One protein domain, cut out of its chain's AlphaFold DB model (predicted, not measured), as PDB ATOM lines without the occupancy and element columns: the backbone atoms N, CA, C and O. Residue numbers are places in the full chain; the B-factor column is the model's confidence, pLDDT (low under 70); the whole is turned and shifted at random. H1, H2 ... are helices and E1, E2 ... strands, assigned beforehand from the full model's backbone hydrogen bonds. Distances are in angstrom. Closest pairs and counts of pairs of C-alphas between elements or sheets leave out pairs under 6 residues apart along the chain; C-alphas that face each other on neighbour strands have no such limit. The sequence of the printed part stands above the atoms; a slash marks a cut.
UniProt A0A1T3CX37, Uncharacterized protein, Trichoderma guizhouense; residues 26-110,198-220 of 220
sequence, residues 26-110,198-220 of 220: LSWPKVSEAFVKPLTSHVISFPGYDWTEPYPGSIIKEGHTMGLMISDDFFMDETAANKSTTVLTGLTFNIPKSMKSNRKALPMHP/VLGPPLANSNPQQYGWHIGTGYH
ATOM      1  N   LEU A  26     -26.354  37.120 169.199       72.50
ATOM      2  CA  LEU A  26     -27.092  35.872 169.300       72.50
ATOM      3  C   LEU A  26     -26.571  35.039 170.466       72.50
ATOM      4  O   LEU A  26     -25.366  34.842 170.629       72.50
ATOM      5  N   SER A  27     -27.492  34.518 171.273       79.62
ATOM      6  CA  SER A  27     -27.163  33.578 172.343       79.62
ATOM      7  C   SER A  27     -26.584  32.285 171.761       79.62
ATOM      8  O   SER A  27     -27.267  31.585 171.011       79.62
ATOM      9  N   TRP A  28     -25.344  31.936 172.128       82.44
ATOM     10  CA  TRP A  28     -24.700  30.707 171.647       82.44
ATOM     11  C   TRP A  28     -25.530  29.440 171.907       82.44
ATOM     12  O   TRP A  28     -25.676  28.658 170.972       82.44
ATOM     13  N   PRO A  29     -26.133  29.221 173.093       85.38
ATOM     14  CA  PRO A  29     -27.050  28.102 173.293       85.38
ATOM     15  C   PRO A  29     -28.126  27.981 172.203       85.38
ATOM     16  O   PRO A  29     -28.284  26.900 171.642       85.38
ATOM     17  N   LYS A  30     -28.775  29.091 171.822       83.31
ATOM     18  CA  LYS A  30     -29.786  29.102 170.751       83.31
ATOM     19  C   LYS A  30     -29.177  28.790 169.382       83.31
ATOM     20  O   LYS A  30     -29.723  27.988 168.635       83.31
ATOM     21  N   VAL A  31     -28.036  29.400 169.058       82.31
ATOM     22  CA  VAL A  31     -27.312  29.136 167.799       82.31
ATOM     23  C   VAL A  31     -26.923  27.659 167.703       82.31
ATOM     24  O   VAL A  31     -27.123  27.026 166.673       82.31
ATOM     25  N   SER A  32     -26.407  27.089 168.791       84.75
ATOM     26  CA  SER A  32     -26.006  25.686 168.843       84.75
ATOM     27  C   SER A  32     -27.195  24.742 168.662       84.75
ATOM     28  O   SER A  32     -27.075  23.761 167.933       84.75
ATOM     29  N   GLU A  33     -28.352  25.067 169.250       85.50
ATOM     30  CA  GLU A  33     -29.599  24.312 169.098       85.50
ATOM     31  C   GLU A  33     -30.085  24.304 167.644       85.50
ATOM     32  O   GLU A  33     -30.456  23.249 167.127       85.50
ATOM     33  N   ALA A  34     -29.980  25.441 166.950       83.38
ATOM     34  CA  ALA A  34     -30.356  25.572 165.542       83.38
ATOM     35  C   ALA A  34     -29.563  24.635 164.607       83.38
ATOM     36  O   ALA A  34     -30.070  24.218 163.566       83.38
ATOM     37  N   PHE A  35     -28.343  24.246 164.993       84.94
ATOM     38  CA  PHE A  35     -27.512  23.292 164.249       84.94
ATOM     39  C   PHE A  35     -27.620  21.838 164.743       84.94
ATOM     40  O   PHE A  35     -26.992  20.956 164.158       84.94
ATOM     41  N   VAL A  36     -28.422  21.539 165.775       84.38
ATOM     42  CA  VAL A  36     -28.692  20.146 166.202       84.38
ATOM     43  C   VAL A  36     -29.548  19.413 165.168       84.38
ATOM     44  O   VAL A  36     -29.352  18.222 164.923       84.38
ATOM     45  N   LYS A  37     -30.504  20.122 164.563       80.25
ATOM     46  CA  LYS A  37     -31.380  19.629 163.492       80.25
ATOM     47  C   LYS A  37     -31.377  20.641 162.348       80.25
ATOM     48  O   LYS A  37     -32.361  21.357 162.182       80.25
ATOM     49  N   PRO A  38     -30.267  20.743 161.599       78.38
ATOM     50  CA  PRO A  38     -30.213  21.666 160.481       78.38
ATOM     51  C   PRO A  38     -31.253  21.248 159.437       78.38
ATOM     52  O   PRO A  38     -31.475  20.052 159.225       78.38
ATOM     53  N   LEU A  39     -31.856  22.230 158.769       80.75
ATOM     54  CA  LEU A  39     -32.730  21.999 157.620       80.75
ATOM     55  C   LEU A  39     -31.985  21.214 156.537       80.75
ATOM     56  O   LEU A  39     -32.559  20.372 155.848       80.75
ATOM     57  N   THR A  40     -30.690  21.488 156.377       79.12
ATOM     58  CA  THR A  40     -29.847  20.867 155.358       79.12
ATOM     59  C   THR A  40     -28.393  20.778 155.824       79.12
ATOM     60  O   THR A  40     -27.883  21.665 156.509       79.12
ATOM     61  N   SER A  41     -27.718  19.682 155.465       81.44
ATOM     62  CA  SER A  41     -26.307  19.443 155.777       81.44
ATOM     63  C   SER A  41     -25.602  18.764 154.606       81.44
ATOM     64  O   SER A  41     -26.075  17.748 154.091       81.44
ATOM     65  N   HIS A  42     -24.457  19.311 154.206       80.31
ATOM     66  CA  HIS A  42     -23.618  18.799 153.129       80.31
ATOM     67  C   HIS A  42     -22.190  18.604 153.603       80.31
ATOM     68  O   HIS A  42     -21.661  19.397 154.378       80.31
ATOM     69  N   VAL A  43     -21.551  17.556 153.095       81.88
ATOM     70  CA  VAL A  43     -20.125  17.311 153.296       81.88
ATOM     71  C   VAL A  43     -19.491  17.126 151.932       81.88
ATOM     72  O   VAL A  43     -19.912  16.266 151.159       81.88
ATOM     73  N   ILE A  44     -18.485  17.941 151.644       82.88
ATOM     74  CA  ILE A  44     -17.736  17.910 150.392       82.88
ATOM     75  C   ILE A  44     -16.307  17.493 150.712       82.88
ATOM     76  O   ILE A  44     -15.689  18.055 151.616       82.88
ATOM     77  N   SER A  45     -15.786  16.519 149.973       83.75
ATOM     78  CA  SER A  45     -14.391  16.090 150.071       83.75
ATOM     79  C   SER A  45     -13.537  16.779 149.017       83.75
ATOM     80  O   SER A  45     -13.964  16.941 147.875       83.75
ATOM     81  N   PHE A  46     -12.309  17.132 149.382       83.44
ATOM     82  CA  PHE A  46     -11.328  17.711 148.473       83.44
ATOM     83  C   PHE A  46      -9.943  17.094 148.707       83.44
ATOM     84  O   PHE A  46      -9.627  16.699 149.833       83.44
ATOM     85  N   PRO A  47      -9.103  16.980 147.658       86.00
ATOM     86  CA  PRO A  47      -7.729  16.517 147.809       86.00
ATOM     87  C   PRO A  47      -6.972  17.348 148.845       86.00
ATOM     88  O   PRO A  47      -7.193  18.550 148.981       86.00
ATOM     89  N   GLY A  48      -6.079  16.695 149.578       86.81
ATOM     90  CA  GLY A  48      -5.401  17.293 150.715       86.81
ATOM     91  C   GLY A  48      -3.984  16.784 150.892       86.81
ATOM     92  O   GLY A  48      -3.631  15.726 150.371       86.81
ATOM     93  N   TYR A  49      -3.207  17.525 151.672       90.50
ATOM     94  CA  TYR A  49      -1.847  17.169 152.056       90.50
ATOM     95  C   TYR A  49      -1.759  16.802 153.537       90.50
ATOM     96  O   TYR A  49      -2.545  17.297 154.354       90.50
ATOM     97  N   ASP A  50      -0.799  15.937 153.864       92.00
ATOM     98  CA  ASP A  50      -0.452  15.556 155.226       92.00
ATOM     99  C   ASP A  50       0.345  16.664 155.904       92.00
ATOM    100  O   ASP A  50       1.549  16.828 155.708       92.00
ATOM    101  N   TRP A  51      -0.355  17.428 156.739       89.94
ATOM    102  CA  TRP A  51       0.237  18.516 157.500       89.94
ATOM    103  C   TRP A  51       1.176  18.056 158.619       89.94
ATOM    104  O   TRP A  51       1.768  18.892 159.300       89.94
ATOM    105  N   THR A  52       1.246  16.750 158.909       92.50
ATOM    106  CA  THR A  52       2.121  16.216 159.967       92.50
ATOM    107  C   THR A  52       3.568  16.112 159.480       92.50
ATOM    108  O   THR A  52       4.497  16.083 160.285       92.50
ATOM    109  N   GLU A  53       3.760  16.136 158.162       94.00
ATOM    110  CA  GLU A  53       5.047  16.193 157.475       94.00
ATOM    111  C   GLU A  53       5.442  17.650 157.178       94.00
ATOM    112  O   GLU A  53       4.585  18.530 157.195       94.00
ATOM    113  N   PRO A  54       6.713  17.962 156.879       91.69
ATOM    114  CA  PRO A  54       7.092  19.282 156.376       91.69
ATOM    115  C   PRO A  54       6.344  19.662 155.091       91.69
ATOM    116  O   PRO A  54       6.089  18.808 154.245       91.69
ATOM    117  N   TYR A  55       6.031  20.948 154.918       84.81
ATOM    118  CA  TYR A  55       5.341  21.469 153.731       84.81
ATOM    119  C   TYR A  55       6.114  21.118 152.440       84.81
ATOM    120  O   TYR A  55       7.338  21.281 152.420       84.81
ATOM    121  N   PRO A  56       5.446  20.671 151.353       83.69
ATOM    122  CA  PRO A  56       3.997  20.538 151.173       83.69
ATOM    123  C   PRO A  56       3.422  19.181 151.605       83.69
ATOM    124  O   PRO A  56       2.251  18.933 151.360       83.69
ATOM    125  N   GLY A  57       4.197  18.308 152.253       88.00
ATOM    126  CA  GLY A  57       3.749  16.988 152.706       88.00
ATOM    127  C   GLY A  57       3.324  16.048 151.574       88.00
ATOM    128  O   GLY A  57       3.341  16.384 150.384       88.00
ATOM    129  N   SER A  58       2.946  14.829 151.939       92.75
ATOM    130  CA  SER A  58       2.403  13.836 151.015       92.75
ATOM    131  C   SER A  58       0.898  14.020 150.785       92.75
ATOM    132  O   SER A  58       0.162  14.524 151.631       92.75
ATOM    133  N   ILE A  59       0.412  13.621 149.604       91.31
ATOM    134  CA  ILE A  59      -1.023  13.671 149.286       91.31
ATOM    135  C   ILE A  59      -1.763  12.605 150.100       91.31
ATOM    136  O   ILE A  59      -1.428  11.418 150.043       91.31
ATOM    137  N   ILE A  60      -2.845  13.001 150.767       89.88
ATOM    138  CA  ILE A  60      -3.715  12.086 151.506       89.88
ATOM    139  C   ILE A  60      -4.866  11.640 150.617       89.88
ATOM    140  O   ILE A  60      -5.677  12.449 150.167       89.88
ATOM    141  N   LYS A  61      -4.993  10.325 150.424       84.94
ATOM    142  CA  LYS A  61      -6.057   9.737 149.592       84.94
ATOM    143  C   LYS A  61      -7.471   9.983 150.123       84.94
ATOM    144  O   LYS A  61      -8.395  10.062 149.326       84.94
ATOM    145  N   GLU A  62      -7.639  10.067 151.445       86.62
ATOM    146  CA  GLU A  62      -8.931  10.380 152.076       86.62
ATOM    147  C   GLU A  62      -9.365  11.830 151.790       86.62
ATOM    148  O   GLU A  62     -10.561  12.105 151.722       86.62
ATOM    149  N   GLY A  63      -8.402  12.732 151.561       87.00
ATOM    150  CA  GLY A  63      -8.651  14.162 151.411       87.00
ATOM    151  C   GLY A  63      -9.088  14.835 152.715       87.00
ATOM    152  O   GLY A  63      -9.225  14.200 153.758       87.00
ATOM    153  N   HIS A  64      -9.300  16.144 152.649       87.00
ATOM    154  CA  HIS A  64      -9.964  16.913 153.706       87.00
ATOM    155  C   HIS A  64     -11.445  17.068 153.364       87.00
ATOM    156  O   HIS A  64     -11.859  16.827 152.226       87.00
ATOM    157  N   THR A  65     -12.260  17.456 154.345       84.94
ATOM    158  CA  THR A  65     -13.687  17.690 154.109       84.94
ATOM    159  C   THR A  65     -14.153  19.043 154.621       84.94
ATOM    160  O   THR A  65     -13.631  19.591 155.591       84.94
ATOM    161  N   MET A  66     -15.149  19.600 153.944       81.69
ATOM    162  CA  MET A  66     -15.845  20.817 154.335       81.69
ATOM    163  C   MET A  66     -17.305  20.461 154.598       81.69
ATOM    164  O   MET A  66     -17.961  19.870 153.741       81.69
ATOM    165  N   GLY A  67     -17.788  20.778 155.794       78.88
ATOM    166  CA  GLY A  67     -19.184  20.658 156.182       78.88
ATOM    167  C   GLY A  67     -19.900  21.992 156.016       78.88
ATOM    168  O   GLY A  67     -19.416  23.009 156.503       78.88
ATOM    169  N   LEU A  68     -21.055  21.984 155.358       80.31
ATOM    170  CA  LEU A  68     -21.987  23.104 155.281       80.31
ATOM    171  C   LEU A  68     -23.274  22.696 155.992       80.31
ATOM    172  O   LEU A  68     -23.871  21.682 155.638       80.31
ATOM    173  N   MET A  69     -23.705  23.470 156.980       81.31
ATOM    174  CA  MET A  69     -24.973  23.266 157.681       81.31
ATOM    175  C   MET A  69     -25.826  24.519 157.550       81.31
ATOM    176  O   MET A  69     -25.327  25.618 157.765       81.31
ATOM    177  N   ILE A  70     -27.104  24.360 157.232       78.44
ATOM    178  CA  ILE A  70     -28.080  25.449 157.138       78.44
ATOM    179  C   ILE A  70     -29.168  25.161 158.173       78.44
ATOM    180  O   ILE A  70     -29.753  24.075 158.167       78.44
ATOM    181  N   SER A  71     -29.386  26.087 159.106       80.56
ATOM    182  CA  SER A  71     -30.430  25.966 160.123       80.56
ATOM    183  C   SER A  71     -31.820  26.109 159.505       80.56
ATOM    184  O   SER A  71     -31.972  26.610 158.396       80.56
ATOM    185  N   ASP A  72     -32.839  25.698 160.253       81.75
ATOM    186  CA  ASP A  72     -34.203  26.184 160.018       81.75
ATOM    187  C   ASP A  72     -34.312  27.681 160.394       81.75
ATOM    188  O   ASP A  72     -33.319  28.285 160.832       81.75
ATOM    189  N   ASP A  73     -35.498  28.273 160.251       82.00
ATOM    190  CA  ASP A  73     -35.765  29.661 160.638       82.00
ATOM    191  C   ASP A  73     -35.334  29.923 162.090       82.00
ATOM    192  O   ASP A  73     -35.851  29.367 163.064       82.00
ATOM    193  N   PHE A  74     -34.350  30.805 162.231       81.19
ATOM    194  CA  PHE A  74     -33.790  31.239 163.495       81.19
ATOM    195  C   PHE A  74     -34.459  32.542 163.930       81.19
ATOM    196  O   PHE A  74     -34.322  33.582 163.283       81.19
ATOM    197  N   PHE A  75     -35.164  32.489 165.057       82.00
ATOM    198  CA  PHE A  75     -35.832  33.649 165.634       82.00
ATOM    199  C   PHE A  75     -34.828  34.575 166.313       82.00
ATOM    200  O   PHE A  75     -34.136  34.180 167.258       82.00
ATOM    201  N   MET A  76     -34.780  35.821 165.847       74.00
ATOM    202  CA  MET A  76     -33.941  36.852 166.444       74.00
ATOM    203  C   MET A  76     -34.526  37.292 167.792       74.00
ATOM    204  O   MET A  76     -35.743  37.270 167.998       74.00
ATOM    205  N   ASP A  77     -33.657  37.675 168.731       68.38
ATOM    206  CA  ASP A  77     -34.103  38.233 170.011       68.38
ATOM    207  C   ASP A  77     -34.870  39.553 169.785       68.38
ATOM    208  O   ASP A  77     -34.611  40.279 168.825       68.38
ATOM    209  N   GLU A  78     -35.818  39.870 170.678       58.09
ATOM    210  CA  GLU A  78     -36.843  40.923 170.507       58.09
ATOM    211  C   GLU A  78     -36.301  42.336 170.202       58.09
ATOM    212  O   GLU A  78     -37.051  43.211 169.771       58.09
ATOM    213  N   THR A  79     -35.006  42.576 170.405       58.53
ATOM    214  CA  THR A  79     -34.333  43.852 170.131       58.53
ATOM    215  C   THR A  79     -34.033  44.092 168.650       58.53
ATOM    216  O   THR A  79     -33.800  45.237 168.265       58.53
ATOM    217  N   ALA A  80     -34.056  43.056 167.810       55.19
ATOM    218  CA  ALA A  80     -33.846  43.161 166.371       55.19
ATOM    219  C   ALA A  80     -35.195  43.064 165.650       55.19
ATOM    220  O   ALA A  80     -35.788  41.993 165.631       55.19
ATOM    221  N   ALA A  81     -35.678  44.190 165.106       56.59
ATOM    222  CA  ALA A  81     -36.851  44.304 164.227       56.59
ATOM    223  C   ALA A  81     -37.995  43.309 164.549       56.59
ATOM    224  O   ALA A  81     -38.039  42.216 164.008       56.59
ATOM    225  N   ASN A  82     -38.911  43.684 165.455       58.50
ATOM    226  CA  ASN A  82     -40.106  42.926 165.880       58.50
ATOM    227  C   ASN A  82     -40.407  41.620 165.100       58.50
ATOM    228  O   ASN A  82     -41.078  41.656 164.069       58.50
ATOM    229  N   LYS A  83     -40.015  40.472 165.676       66.06
ATOM    230  CA  LYS A  83     -40.289  39.103 165.186       66.06
ATOM    231  C   LYS A  83     -39.605  38.700 163.871       66.06
ATOM    232  O   LYS A  83     -40.076  37.764 163.230       66.06
ATOM    233  N   SER A  84     -38.511  39.348 163.485       72.94
ATOM    234  CA  SER A  84     -37.719  38.903 162.339       72.94
ATOM    235  C   SER A  84     -37.079  37.532 162.560       72.94
ATOM    236  O   SER A  84     -36.607  37.198 163.655       72.94
ATOM    237  N   THR A  85     -37.012  36.762 161.481       77.19
ATOM    238  CA  THR A  85     -36.260  35.509 161.400       77.19
ATOM    239  C   THR A  85     -35.044  35.683 160.493       77.19
ATOM    240  O   THR A  85     -34.950  36.612 159.691       77.19
ATOM    241  N   THR A  86     -34.061  34.807 160.649       76.06
ATOM    242  CA  THR A  86     -32.918  34.655 159.739       76.06
ATOM    243  C   THR A  86     -32.659  33.171 159.541       76.06
ATOM    244  O   THR A  86     -33.082  32.352 160.345       76.06
ATOM    245  N   VAL A  87     -31.901  32.809 158.516       76.81
ATOM    246  CA  VAL A  87     -31.288  31.477 158.433       76.81
ATOM    247  C   VAL A  87     -29.826  31.588 158.842       76.81
ATOM    248  O   VAL A  87     -29.149  32.529 158.409       76.81
ATOM    249  N   LEU A  88     -29.352  30.660 159.676       78.00
ATOM    250  CA  LEU A  88     -27.946  30.529 160.051       78.00
ATOM    251  C   LEU A  88     -27.272  29.466 159.184       78.00
ATOM    252  O   LEU A  88     -27.801  28.383 158.952       78.00
ATOM    253  N   THR A  89     -26.060  29.752 158.746       75.94
ATOM    254  CA  THR A  89     -25.222  28.867 157.947       75.94
ATOM    255  C   THR A  89     -23.911  28.635 158.685       75.94
ATOM    256  O   THR A  89     -23.190  29.581 158.980       75.94
ATOM    257  N   GLY A  90     -23.591  27.385 159.004       76.44
ATOM    258  CA  GLY A  90     -22.332  26.978 159.620       76.44
ATOM    259  C   GLY A  90     -21.406  26.342 158.588       76.44
ATOM    260  O   GLY A  90     -21.827  25.434 157.870       76.44
ATOM    261  N   LEU A  91     -20.147  26.787 158.537       74.12
ATOM    262  CA  LEU A  91     -19.106  26.158 157.719       74.12
ATOM    263  C   LEU A  91     -18.048  25.538 158.629       74.12
ATOM    264  O   LEU A  91     -17.455  26.224 159.465       74.12
ATOM    265  N   THR A  92     -17.782  24.250 158.460       76.56
ATOM    266  CA  THR A  92     -16.763  23.532 159.227       76.56
ATOM    267  C   THR A  92     -15.728  22.919 158.301       76.56
ATOM    268  O   THR A  92     -16.051  22.365 157.256       76.56
ATOM    269  N   PHE A  93     -14.459  23.005 158.687       78.62
ATOM    270  CA  PHE A  93     -13.367  22.329 157.994       78.62
ATOM    271  C   PHE A  93     -12.901  21.157 158.837       78.62
ATOM    272  O   PHE A  93     -12.696  21.283 160.045       78.62
ATOM    273  N   ASN A  94     -12.727  20.019 158.187       79.44
ATOM    274  CA  ASN A  94     -12.474  18.741 158.814       79.44
ATOM    275  C   ASN A  94     -11.266  18.069 158.201       79.44
ATOM    276  O   ASN A  94     -11.095  18.035 156.985       79.44
ATOM    277  N   ILE A  95     -10.495  17.441 159.078       85.50
ATOM    278  CA  ILE A  95      -9.392  16.582 158.678       85.50
ATOM    279  C   ILE A  95      -9.800  15.114 158.617       85.50
ATOM    280  O   ILE A  95     -10.677  14.691 159.393       85.50
ATOM    281  N   PRO A  96      -9.145  14.342 157.736       88.00
ATOM    282  CA  PRO A  96      -9.387  12.917 157.589       88.00
ATOM    283  C   PRO A  96      -9.111  12.149 158.881       88.00
ATOM    284  O   PRO A  96      -8.378  12.601 159.768       88.00
ATOM    285  N   LYS A  97      -9.692  10.951 158.991       87.25
ATOM    286  CA  LYS A  97      -9.496  10.076 160.156       87.25
ATOM    287  C   LYS A  97      -8.033   9.703 160.342       87.25
ATOM    288  O   LYS A  97      -7.596   9.606 161.485       87.25
ATOM    289  N   SER A  98      -7.286   9.536 159.249       88.50
ATOM    290  CA  SER A  98      -5.840   9.280 159.292       88.50
ATOM    291  C   SER A  98      -5.057  10.368 160.035       88.50
ATOM    292  O   SER A  98      -4.017  10.078 160.614       88.50
ATOM    293  N   MET A  99      -5.587  11.594 160.083       89.31
ATOM    294  CA  MET A  99      -4.982  12.744 160.756       89.31
ATOM    295  C   MET A  99      -5.601  13.040 162.124       89.31
ATOM    296  O   MET A  99      -5.395  14.119 162.689       89.31
ATOM    297  N   LYS A 100      -6.368  12.099 162.686       88.19
ATOM    298  CA  LYS A 100      -6.952  12.213 164.024       88.19
ATOM    299  C   LYS A 100      -6.446  11.095 164.930       88.19
ATOM    300  O   LYS A 100      -6.469   9.924 164.571       88.19
ATOM    301  N   SER A 101      -6.094  11.446 166.163       86.44
ATOM    302  CA  SER A 101      -5.843  10.494 167.249       86.44
ATOM    303  C   SER A 101      -6.663  10.890 168.470       86.44
ATOM    304  O   SER A 101      -6.684  12.054 168.862       86.44
ATOM    305  N   ASN A 102      -7.404   9.943 169.056       82.69
ATOM    306  CA  ASN A 102      -8.287  10.195 170.205       82.69
ATOM    307  C   ASN A 102      -9.243  11.392 170.004       82.69
ATOM    308  O   ASN A 102      -9.460  12.189 170.915       82.69
ATOM    309  N   ARG A 103      -9.811  11.522 168.794       75.25
ATOM    310  CA  ARG A 103     -10.684  12.635 168.354       75.25
ATOM    311  C   ARG A 103     -10.013  14.016 168.294       75.25
ATOM    312  O   ARG A 103     -10.708  14.999 168.056       75.25
ATOM    313  N   LYS A 104      -8.694  14.101 168.467       81.56
ATOM    314  CA  LYS A 104      -7.904  15.328 168.308       81.56
ATOM    315  C   LYS A 104      -7.113  15.284 167.008       81.56
ATOM    316  O   LYS A 104      -6.779  14.199 166.533       81.56
ATOM    317  N   ALA A 105      -6.819  16.453 166.451       87.69
ATOM    318  CA  ALA A 105      -5.884  16.571 165.341       87.69
ATOM    319  C   ALA A 105      -4.506  16.019 165.722       87.69
ATOM    320  O   ALA A 105      -4.047  16.217 166.849       87.69
ATOM    321  N   LEU A 106      -3.854  15.333 164.782       91.69
ATOM    322  CA  LEU A 106      -2.431  15.041 164.902       91.69
ATOM    323  C   LEU A 106      -1.622  16.349 164.893       91.69
ATOM    324  O   LEU A 106      -2.054  17.316 164.252       91.69
ATOM    325  N   PRO A 107      -0.457  16.383 165.568       92.06
ATOM    326  CA  PRO A 107       0.416  17.549 165.565       92.06
ATOM    327  C   PRO A 107       0.758  17.984 164.141       92.06
ATOM    328  O   PRO A 107       1.252  17.194 163.341       92.06
ATOM    329  N   MET A 108       0.490  19.250 163.840       92.75
ATOM    330  CA  MET A 108       0.866  19.858 162.573       92.75
ATOM    331  C   MET A 108       2.341  20.266 162.613       92.75
ATOM    332  O   MET A 108       2.804  20.831 163.608       92.75
ATOM    333  N   HIS A 109       3.081  19.995 161.541       92.50
ATOM    334  CA  HIS A 109       4.475  20.402 161.430       92.50
ATOM    335  C   HIS A 109       4.578  21.944 161.367       92.50
ATOM    336  O   HIS A 109       3.744  22.579 160.720       92.50
ATOM    337  N   PRO A 110       5.583  22.586 162.000       89.62
ATOM    338  CA  PRO A 110       5.654  24.052 162.113       89.62
ATOM    339  C   PRO A 110       5.733  24.833 160.797       89.62
ATOM    340  O   PRO A 110       5.473  26.028 160.792       89.62
ATOM    341  N   VAL A 198      -7.573  24.114 174.290       82.19
ATOM    342  CA  VAL A 198      -8.813  24.899 174.266       82.19
ATOM    343  C   VAL A 198      -9.154  25.324 172.838       82.19
ATOM    344  O   VAL A 198     -10.296  25.151 172.415       82.19
ATOM    345  N   LEU A 199      -8.180  25.835 172.081       79.19
ATOM    346  CA  LEU A 199      -8.381  26.361 170.726       79.19
ATOM    347  C   LEU A 199      -8.300  25.275 169.647       79.19
ATOM    348  O   LEU A 199      -9.046  25.324 168.677       79.19
ATOM    349  N   GLY A 200      -7.462  24.255 169.812       79.06
ATOM    350  CA  GLY A 200      -7.288  23.173 168.840       79.06
ATOM    351  C   GLY A 200      -8.552  22.342 168.576       79.06
ATOM    352  O   GLY A 200      -8.923  22.154 167.413       79.06
ATOM    353  N   PRO A 201      -9.262  21.849 169.613       79.81
ATOM    354  CA  PRO A 201     -10.465  21.042 169.423       79.81
ATOM    355  C   PRO A 201     -11.563  21.703 168.576       79.81
ATOM    356  O   PRO A 201     -12.012  21.044 167.638       79.81
ATOM    357  N   PRO A 202     -12.000  22.958 168.822       74.56
ATOM    358  CA  PRO A 202     -13.022  23.584 167.985       74.56
ATOM    359  C   PRO A 202     -12.552  23.829 166.548       74.56
ATOM    360  O   PRO A 202     -13.375  23.851 165.636       74.56
ATOM    361  N   LEU A 203     -11.242  23.942 166.316       74.19
ATOM    362  CA  LEU A 203     -10.675  24.057 164.975       74.19
ATOM    363  C   LEU A 203     -10.638  22.706 164.240       74.19
ATOM    364  O   LEU A 203     -10.748  22.684 163.026       74.19
ATOM    365  N   ALA A 204     -10.557  21.565 164.918       75.31
ATOM    366  CA  ALA A 204     -10.537  20.247 164.263       75.31
ATOM    367  C   ALA A 204     -11.900  19.514 164.265       75.31
ATOM    368  O   ALA A 204     -11.978  18.342 163.865       75.31
ATOM    369  N   ASN A 205     -12.956  20.170 164.762       74.38
ATOM    370  CA  ASN A 205     -14.281  19.584 164.952       74.38
ATOM    371  C   ASN A 205     -15.134  19.648 163.679       74.38
ATOM    372  O   ASN A 205     -15.128  20.633 162.946       74.38
ATOM    373  N   SER A 206     -15.931  18.600 163.476       70.00
ATOM    374  CA  SER A 206     -16.898  18.515 162.387       70.00
ATOM    375  C   SER A 206     -18.166  19.307 162.612       70.00
ATOM    376  O   SER A 206     -18.817  19.683 161.639       70.00
ATOM    377  N   ASN A 207     -18.502  19.577 163.868       74.88
ATOM    378  CA  ASN A 207     -19.703  20.312 164.224       74.88
ATOM    379  C   ASN A 207     -19.365  21.780 164.493       74.88
ATOM    380  O   ASN A 207     -18.326  22.038 165.112       74.88
ATOM    381  N   PRO A 208     -20.247  22.723 164.116       74.25
ATOM    382  CA  PRO A 208     -20.093  24.124 164.484       74.25
ATOM    383  C   PRO A 208     -19.896  24.274 166.003       74.25
ATOM    384  O   PRO A 208     -20.513  23.565 166.799       74.25
ATOM    385  N   GLN A 209     -18.976  25.146 166.412       74.88
ATOM    386  CA  GLN A 209     -18.618  25.427 167.814       74.88
ATOM    387  C   GLN A 209     -18.717  26.928 168.058       74.88
ATOM    388  O   GLN A 209     -18.627  27.668 167.098       74.88
ATOM    389  N   GLN A 210     -18.801  27.399 169.306       66.19
ATOM    390  CA  GLN A 210     -19.001  28.826 169.633       66.19
ATOM    391  C   GLN A 210     -18.008  29.795 168.961       66.19
ATOM    392  O   GLN A 210     -18.345  30.947 168.715       66.19
ATOM    393  N   TYR A 211     -16.806  29.316 168.636       60.66
ATOM    394  CA  TYR A 211     -15.746  30.069 167.952       60.66
ATOM    395  C   TYR A 211     -15.468  29.562 166.525       60.66
ATOM    396  O   TYR A 211     -14.437  29.859 165.928       60.66
ATOM    397  N   GLY A 212     -16.364  28.727 166.006       63.09
ATOM    398  CA  GLY A 212     -16.407  28.293 164.619       63.09
ATOM    399  C   GLY A 212     -17.090  29.330 163.734       63.09
ATOM    400  O   GLY A 212     -17.665  30.310 164.207       63.09
ATOM    401  N   TRP A 213     -17.010  29.111 162.428       65.62
ATOM    402  CA  TRP A 213     -17.537  30.046 161.450       65.62
ATOM    403  C   TRP A 213     -19.053  29.898 161.270       65.62
ATOM    404  O   TRP A 213     -19.537  28.795 160.997       65.62
ATOM    405  N   HIS A 214     -19.784  31.014 161.369       67.12
ATOM    406  CA  HIS A 214     -21.227  31.072 161.124       67.12
ATOM    407  C   HIS A 214     -21.597  32.357 160.382       67.12
ATOM    408  O   HIS A 214     -21.093  33.430 160.702       67.12
ATOM    409  N   ILE A 215     -22.511  32.249 159.423       63.47
ATOM    410  CA  ILE A 215     -23.054  33.358 158.633       63.47
ATOM    411  C   ILE A 215     -24.568  33.379 158.814       63.47
ATOM    412  O   ILE A 215     -25.201  32.332 158.795       63.47
ATOM    413  N   GLY A 216     -25.160  34.560 158.966       56.81
ATOM    414  CA  GLY A 216     -26.604  34.752 158.836       56.81
ATOM    415  C   GLY A 216     -26.957  35.293 157.452       56.81
ATOM    416  O   GLY A 216     -26.191  36.062 156.875       56.81
ATOM    417  N   THR A 217     -28.123  34.928 156.926       56.91
ATOM    418  CA  THR A 217     -28.630  35.448 155.637       56.91
ATOM    419  C   THR A 217     -29.273  36.839 155.732       56.91
ATOM    420  O   THR A 217     -29.666  37.399 154.712       56.91
ATOM    421  N   GLY A 218     -29.336  37.419 156.936       58.25
ATOM    422  CA  GLY A 218     -30.029  38.679 157.213       58.25
ATOM    423  C   GLY A 218     -31.494  38.469 157.614       58.25
ATOM    424  O   GLY A 218     -32.005  37.350 157.598       58.25
ATOM    425  N   TYR A 219     -32.160  39.555 158.011       57.66
ATOM    426  CA  TYR A 219     -33.555  39.527 158.467       57.66
ATOM    427  C   TYR A 219     -34.530  39.347 157.303       57.66
ATOM    428  O   TYR A 219     -34.357  39.972 156.253       57.66
ATOM    429  N   HIS A 220     -35.580  38.562 157.523       56.81
ATOM    430  CA  HIS A 220     -36.771  38.501 156.679       56.81
ATOM    431  C   HIS A 220     -38.051  38.523 157.523       56.81
ATOM    432  O   HIS A 220     -37.963  38.314 158.759       56.81
TER     433      HIS A 220
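AT A GLANCE: This is residues 26 to 110 and 198 to 220 of the 220 residues of an uncharacterized protein of Trichoderma guizhouense (UniProt A0A1T3CX37). The domain is a long, narrow, twisted sheet of four strands, with the short helix H1 crossing over E3 and the shorter H2 only grazing the sheet near the last residue of E3. The longest strand, E2, makes most of the length and bends by 55 degrees at residue 62; loops at both ends, residues 50 to 58 and 76 to 84, draw the shape out further. The printed part has 108 residues, with two named helices and four named strands in the order H1 E1 E2 E3 H2 E4; the sheet runs E1 E2 E3 E4, antiparallel throughout. The class is mixed, helices and strands, with under half of the residues in named elements. The whole is loose, with a radius of gyration of the C-alphas of 16.8 A, and spans 53 by 26 by 21 A.

HOW THE PARTS SIT: H1, residues 28 to 34, is on the sheet at a height of 8.8 A. It lies over E3, residues 85 to 94, and runs across the strands, at 87 degrees to E3 on the local plane. Its closest C-alphas to E2, residues 59 to 75, are those of Ala 34 and Ser 71, 5.4 A apart. The edge strand E1, residues 40 to 49, forms a hairpin with E2, with N 42 and O 68 at 2.8 A, within hydrogen-bond range. E2 and E3 form a second hairpin, with N 67 and O 92 at 2.8 A. E1, E2 and E3 make a meander, each strand the antiparallel neighbour of the one before. H2, residues 200 to 204, only grazes the sheet with its residues 202 to 204; its closest C-alpha pair with E3 is Asn 94 and Ala 204, 6.0 A apart. E4, residues 213 to 216, is the other edge strand, antiparallel to E3, with N 89 and O 215 at 2.7 A. H1 and H2 are apart, as are E1 and E4. In H1 and H2 every O i to N i+4 pair is within hydrogen-bond range.

IN THESE COORDINATES: H1 begins at C-alpha 28, (-24.700, 30.707, 171.647), and is 9.8 A long. E1 measures 28.4 A, E2 43.3 A and E3 29.2 A from first to last C-alpha. E2 ends at C-alpha 75, (-35.832, 33.649, 165.634). H2 measures 6.3 A, and E4, 10.5 A long, ends at C-alpha 216, (-26.604, 34.752, 158.836).

THE WHOLE: The two C-alphas farthest apart, those of Pro 54 and Asn 82, are 53.6 A apart. Residues 111 to 197 are not printed, and C-alphas 110 and 198 are 18.9 A apart across the cut. Residues 95 to 110 hold no named element. Of the links printed whole, H1 to E1 is tight and the others are short. The mean pLDDT of the printed part is 79.0; residues 77 to 83 and 210 to 220 are under 70.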